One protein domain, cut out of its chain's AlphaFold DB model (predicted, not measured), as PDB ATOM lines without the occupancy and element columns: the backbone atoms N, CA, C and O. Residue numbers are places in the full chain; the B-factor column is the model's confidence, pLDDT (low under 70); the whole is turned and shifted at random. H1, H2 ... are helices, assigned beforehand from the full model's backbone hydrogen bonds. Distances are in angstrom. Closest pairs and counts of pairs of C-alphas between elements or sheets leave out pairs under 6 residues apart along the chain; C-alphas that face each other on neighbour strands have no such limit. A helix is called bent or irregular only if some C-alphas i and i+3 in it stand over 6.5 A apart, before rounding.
ATOM      1  N   TYR A   2     161.219 212.620 180.235       74.62
ATOM      2  CA  TYR A   2     161.675 211.554 179.343       74.62
ATOM      3  C   TYR A   2     162.698 210.668 180.054       74.62
ATOM      4  O   TYR A   2     163.562 211.181 180.768       74.62
ATOM      5  N   ILE A   3     162.591 209.353 179.869       84.00
ATOM      6  CA  ILE A   3     163.555 208.377 180.381       84.00
ATOM      7  C   ILE A   3     164.297 207.798 179.185       84.00
ATOM      8  O   ILE A   3     163.687 207.169 178.325       84.00
ATOM      9  N   ILE A   4     165.606 208.047 179.119       88.38
ATOM     10  CA  ILE A   4     166.467 207.548 178.049       88.38
ATOM     11  C   ILE A   4     167.217 206.358 178.629       88.38
ATOM     12  O   ILE A   4     168.071 206.520 179.495       88.38
ATOM     13  N   ILE A   5     166.861 205.154 178.194       89.44
ATOM     14  CA  ILE A   5     167.457 203.927 178.734       89.44
ATOM     15  C   ILE A   5     168.838 203.687 178.109       89.44
ATOM     16  O   ILE A   5     169.794 203.336 178.805       89.44
ATOM     17  N   GLN A   6     168.952 203.931 176.806       90.44
ATOM     18  CA  GLN A   6     170.100 203.551 175.997       90.44
ATOM     19  C   GLN A   6     170.401 204.630 174.951       90.44
ATOM     20  O   GLN A   6     169.494 205.336 174.502       90.44
ATOM     21  N   ASP A   7     171.678 204.797 174.610       87.44
ATOM     22  CA  ASP A   7     172.113 205.671 173.524       87.44
ATOM     23  C   ASP A   7     172.175 204.952 172.167       87.44
ATOM     24  O   ASP A   7     171.886 203.767 172.046       87.44
ATOM     25  N   TYR A   8     172.564 205.699 171.133       89.38
ATOM     26  CA  TYR A   8     172.718 205.194 169.766       89.38
ATOM     27  C   TYR A   8     173.885 204.203 169.594       89.38
ATOM     28  O   TYR A   8     174.035 203.623 168.526       89.38
ATOM     29  N   SER A   9     174.754 204.074 170.600       93.56
ATOM     30  CA  SER A   9     175.893 203.147 170.635       93.56
ATOM     31  C   SER A   9     175.609 201.943 171.539       93.56
ATOM     32  O   SER A   9     176.545 201.291 172.003       93.56
ATOM     33  N   ASP A  10     174.335 201.699 171.850       90.19
ATOM     34  CA  ASP A  10     173.861 200.660 172.758       90.19
ATOM     35  C   ASP A  10     174.369 200.766 174.209       90.19
ATOM     36  O   ASP A  10     174.221 199.831 175.002       90.19
ATOM     37  N   LYS A  11     174.917 201.911 174.625       91.50
ATOM     38  CA  LYS A  11     175.388 202.125 175.998       91.50
ATOM     39  C   LYS A  11     174.272 202.678 176.870       91.50
ATOM     40  O   LYS A  11     173.447 203.486 176.443       91.50
ATOM     41  N   LYS A  12     174.275 202.282 178.145       90.88
ATOM     42  CA  LYS A  12     173.349 202.825 179.144       90.88
ATOM     43  C   LYS A  12     173.533 204.338 179.261       90.88
ATOM     44  O   LYS A  12     174.649 204.819 179.477       90.88
ATOM     45  N   TYR A  13     172.436 205.084 179.174       90.62
ATOM     46  CA  TYR A  13     172.490 206.534 179.316       90.62
ATOM     47  C   TYR A  13     172.653 206.917 180.794       90.62
ATOM     48  O   TYR A  13     171.862 206.528 181.654       90.62
ATOM     49  N   VAL A  14     173.719 207.652 181.115       91.62
ATOM     50  CA  VAL A  14     174.017 208.058 182.497       91.62
ATOM     51  C   VAL A  14     173.026 209.134 182.948       91.62
ATOM     52  O   VAL A  14     172.725 210.063 182.195       91.62
ATOM     53  N   LYS A  15     172.557 209.038 184.199       89.19
ATOM     54  CA  LYS A  15     171.546 209.940 184.774       89.19
ATOM     55  C   LYS A  15     171.934 211.415 184.655       89.19
ATOM     56  O   LYS A  15     171.093 212.215 184.267       89.19
ATOM     57  N   ASP A  16     173.195 211.766 184.895       90.44
ATOM     58  CA  ASP A  16     173.659 213.161 184.832       90.44
ATOM     59  C   ASP A  16     173.507 213.755 183.426       90.44
ATOM     60  O   ASP A  16     173.020 214.873 183.258       90.44
ATOM     61  N   LYS A  17     173.824 212.962 182.390       90.38
ATOM     62  CA  LYS A  17     173.617 213.357 180.990       90.38
ATOM     63  C   LYS A  17     172.130 213.510 180.669       90.38
ATOM     64  O   LYS A  17     171.750 214.421 179.936       90.38
ATOM     65  N   GLN A  18     171.283 212.648 181.233       91.56
ATOM     66  CA  GLN A  18     169.833 212.754 181.077       91.56
ATOM     67  C   GLN A  18     169.278 214.018 181.727       91.56
ATOM     68  O   GLN A  18     168.496 214.720 181.095       91.56
ATOM     69  N   VAL A  19     169.696 214.326 182.955       90.81
ATOM     70  CA  VAL A  19     169.258 215.523 183.681       90.81
ATOM     71  C   VAL A  19     169.661 216.783 182.921       90.81
ATOM     72  O   VAL A  19     168.808 217.635 182.694       90.81
ATOM     73  N   ALA A  20     170.904 216.870 182.439       91.38
ATOM     74  CA  ALA A  20     171.354 218.009 181.638       91.38
ATOM     75  C   ALA A  20     170.562 218.157 180.326       91.38
ATOM     76  O   ALA A  20     170.156 219.258 179.956       91.38
ATOM     77  N   ARG A  21     170.292 217.049 179.626       90.31
ATOM     78  CA  ARG A  21     169.536 217.072 178.367       90.31
ATOM     79  C   ARG A  21     168.070 217.441 178.577       90.31
ATOM     80  O   ARG A  21     167.560 218.306 177.878       90.31
ATOM     81  N   CYS A  22     167.392 216.782 179.514       90.69
ATOM     82  CA  CYS A  22     165.977 217.024 179.788       90.69
ATOM     83  C   CYS A  22     165.737 218.371 180.480       90.69
ATOM     84  O   CYS A  22     164.693 218.964 180.243       90.69
ATOM     85  N   GLY A  23     166.674 218.854 181.300       88.81
ATOM     86  CA  GLY A  23     166.573 220.153 181.973       88.81
ATOM     87  C   GLY A  23     166.728 221.347 181.029       88.81
ATOM     88  O   GLY A  23     166.096 222.372 181.249       88.81
ATOM     89  N   ASN A  24     167.514 221.197 179.958       90.44
ATOM     90  CA  ASN A  24     167.687 222.228 178.928       90.44
ATOM     91  C   ASN A  24     166.683 222.111 177.769       90.44
ATOM     92  O   ASN A  24     166.632 222.982 176.903       90.44
ATOM     93  N   ALA A  25     165.914 221.022 177.706       89.81
ATOM     94  CA  ALA A  25     164.925 220.816 176.660       89.81
ATOM     95  C   ALA A  25     163.628 221.575 176.965       89.81
ATOM     96  O   ALA A  25     163.167 221.634 178.105       89.81
ATOM     97  N   VAL A  26     162.989 222.085 175.914       89.31
ATOM     98  CA  VAL A  26     161.640 222.650 176.007       89.31
ATOM     99  C   VAL A  26     160.637 221.528 176.321       89.31
ATOM    100  O   VAL A  26     160.695 220.465 175.689       89.31
ATOM    101  N   PRO A  27     159.700 221.728 177.270       87.44
ATOM    102  CA  PRO A  27     158.650 220.760 177.541       87.44
ATOM    103  C   PRO A  27     157.812 220.453 176.286       87.44
ATOM    104  O   PRO A  27     157.346 221.382 175.628       87.44
ATOM    105  N   PRO A  28     157.515 219.172 176.001       83.50
ATOM    106  CA  PRO A  28     156.745 218.752 174.824       83.50
ATOM    107  C   PRO A  28     155.405 219.464 174.609       83.50
ATOM    108  O   PRO A  28     155.126 219.816 173.466       83.50
ATOM    109  N   PRO A  29     154.581 219.717 175.651       85.81
ATOM    110  CA  PRO A  29     153.307 220.402 175.441       85.81
ATOM    111  C   PRO A  29     153.477 221.880 175.067       85.81
ATOM    112  O   PRO A  29     152.538 222.493 174.574       85.81
ATOM    113  N   PHE A  30     154.652 222.471 175.302       88.12
ATOM    114  CA  PHE A  30     154.915 223.879 174.995       88.12
ATOM    115  C   PHE A  30     155.567 224.080 173.637       88.12
ATOM    116  O   PHE A  30     155.454 225.167 173.079       88.12
ATOM    117  N   SER A  31     156.211 223.048 173.091       89.25
ATOM    118  CA  SER A  31     156.925 223.122 171.818       89.25
ATOM    119  C   SER A  31     156.059 223.715 170.704       89.25
ATOM    120  O   SER A  31     156.466 224.666 170.049       89.25
ATOM    121  N   GLU A  32     154.841 223.202 170.525       87.69
ATOM    122  CA  GLU A  32     153.941 223.648 169.457       87.69
ATOM    123  C   GLU A  32     153.454 225.087 169.663       87.69
ATOM    124  O   GLU A  32     153.452 225.888 168.730       87.69
ATOM    125  N   VAL A  33     153.085 225.438 170.896       90.00
ATOM    126  CA  VAL A  33     152.597 226.782 171.228       90.00
ATOM    127  C   VAL A  33     153.697 227.822 171.019       90.00
ATOM    128  O   VAL A  33     153.444 228.879 170.446       90.00
ATOM    129  N   LEU A  34     154.930 227.512 171.431       90.62
ATOM    130  CA  LEU A  34     156.078 228.399 171.254       90.62
ATOM    131  C   LEU A  34     156.420 228.608 169.780       90.62
ATOM    132  O   LEU A  34     156.714 229.737 169.390       90.62
ATOM    133  N   VAL A  35     156.357 227.556 168.961       90.19
ATOM    134  CA  VAL A  35     156.591 227.676 167.515       90.19
ATOM    135  C   VAL A  35     155.492 228.520 166.871       90.19
ATOM    136  O   VAL A  35     155.811 229.449 166.141       90.19
ATOM    137  N   ARG A  36     154.215 228.300 167.213       88.88
ATOM    138  CA  ARG A  36     153.100 229.122 166.703       88.88
ATOM    139  C   ARG A  36     153.215 230.599 167.086       88.88
ATOM    140  O   ARG A  36     152.858 231.455 166.287       88.88
ATOM    141  N   ALA A  37     153.701 230.894 168.292       91.56
ATOM    142  CA  ALA A  37     153.831 232.264 168.781       91.56
ATOM    143  C   ALA A  37     155.024 233.020 168.170       91.56
ATOM    144  O   ALA A  37     154.921 234.222 167.949       91.56
ATOM    145  N   ASN A  38     156.149 232.338 167.923       92.44
ATOM    146  CA  ASN A  38     157.397 232.988 167.504       92.44
ATOM    147  C   ASN A  38     157.730 232.810 166.015       92.44
ATOM    148  O   ASN A  38     158.447 233.636 165.463       92.44
ATOM    149  N   LEU A  39     157.264 231.726 165.390       90.31
ATOM    150  CA  LEU A  39     157.618 231.297 164.029       90.31
ATOM    151  C   LEU A  39     156.357 230.807 163.283       90.31
ATOM    152  O   LEU A  39     156.255 229.625 162.923       90.31
ATOM    153  N   PRO A  40     155.349 231.676 163.080       85.50
ATOM    154  CA  PRO A  40     154.086 231.298 162.442       85.50
ATOM    155  C   PRO A  40     154.267 230.758 161.013       85.50
ATOM    156  O   PRO A  40     153.471 229.938 160.556       85.50
ATOM    157  N   GLU A  41     155.331 231.148 160.315       85.81
ATOM    158  CA  GLU A  41     155.689 230.665 158.979       85.81
ATOM    159  C   GLU A  41     156.009 229.165 158.935       85.81
ATOM    160  O   GLU A  41     155.716 228.502 157.942       85.81
ATOM    161  N   LEU A  42     156.542 228.599 160.023       85.56
ATOM    162  CA  LEU A  42     156.826 227.163 160.122       85.56
ATOM    163  C   LEU A  42     155.578 226.334 160.438       85.56
ATOM    164  O   LEU A  42     155.615 225.110 160.341       85.56
ATOM    165  N   CYS A  43     154.478 226.986 160.814       82.81
ATOM    166  CA  CYS A  43     153.214 226.328 161.130       82.81
ATOM    167  C   CYS A  43     152.358 226.050 159.886       82.81
ATOM    168  O   CYS A  43     151.261 225.502 160.006       82.81
ATOM    169  N   GLN A  44     152.841 226.417 158.696       78.12
ATOM    170  CA  GLN A  44     152.179 226.098 157.437       78.12
ATOM    171  C   GLN A  44     152.333 224.601 157.145       78.12
ATOM    172  O   GLN A  44     153.439 224.056 157.172       78.12
ATOM    173  N   GLN A  45     151.221 223.922 156.856       68.31
ATOM    174  CA  GLN A  45     151.266 222.553 156.355       68.31
ATOM    175  C   GLN A  45     152.004 222.574 155.016       68.31
ATOM    176  O   GLN A  45     151.491 223.100 154.031       68.31
ATOM    177  N   LYS A  46     153.217 222.015 154.974       62.69
ATOM    178  CA  LYS A  46     153.832 221.672 153.693       62.69
ATOM    179  C   LYS A  46     152.900 220.666 153.030       62.69
ATOM    180  O   LYS A  46     152.673 219.600 153.603       62.69
ATOM    181  N   GLU A  47     152.350 221.008 151.866       61.00
ATOM    182  CA  GLU A  47     151.745 220.013 150.988       61.00
ATOM    183  C   GLU A  47     152.796 218.921 150.789       61.00
ATOM    184  O   GLU A  47     153.877 219.156 150.244       61.00
ATOM    185  N   ILE A  48     152.531 217.743 151.346       60.41
ATOM    186  CA  ILE A  48     153.345 216.570 151.074       60.41
ATOM    187  C   ILE A  48     153.020 216.250 149.619       60.41
ATOM    188  O   ILE A  48     151.933 215.752 149.336       60.41
ATOM    189  N   ALA A  49     153.909 216.633 148.700       58.06
ATOM    190  CA  ALA A  49     153.819 216.200 147.315       58.06
ATOM    191  C   ALA A  49     153.770 214.665 147.324       58.06
ATOM    192  O   ALA A  49     154.706 214.024 147.808       58.06
ATOM    193  N   ALA A  50     152.616 214.136 146.914       50.84
ATOM    194  CA  ALA A  50     152.297 212.714 146.866       50.84
ATOM    195  C   ALA A  50     153.078 211.990 145.764       50.84
ATOM    196  O   ALA A  50     153.366 212.630 144.726       50.84
TER     197      ALA A  50
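AT A GLANCE: This is residues 2 to 50 of the 50 residues of the protein "DNA methyltransferase" of Citrobacter freundii (UniProt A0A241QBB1). Two helices, H1 and H2, lie roughly end to end as the base of a wide, open bracket; the loop of residues 2 to 14 folds back over H1, while little H3 and the tail, residues 45 to 50, which sticks out, make the other arm. The printed part has 49 residues, with named helices H1, H2, H3 in that order and no named strand: all helix. It is extended, radius of gyration of the C-alphas 16.0 A, and flat, spanning 39 by 29 by 12 A.

IN THESE COORDINATES: After residues 2 to 14, find C-alpha 15 at (171.546, 209.940, 184.774); there H1 begins, residues 15 to 24, 14.1 A long. H2, residues 28 to 38, runs 16.0 A; it is only just irregular, C-alphas 29 and 32 being 6.8 A apart. H3, residues 40 to 43, spans 5.2 A and ends at C-alpha 43, (153.214, 226.328, 161.130).

HOW THE PARTS SIT: H1 is apart from H2 and H3. Look at Arg 36 and Cys 43: their C-alphas, 6.2 A apart, are the closest of H2 and H3, which touch only at the corner. Every O i to N i+4 pair is within hydrogen-bond range in H1, 5 of 7 in H2; H3 is too short for one.

THE WHOLE: The C-alphas of Asp 16 and Ala 50 are farthest apart, 43.6 A. The printed part has no cut, and both links between helices are tight. Residues 45 to 50 have pLDDT under 70.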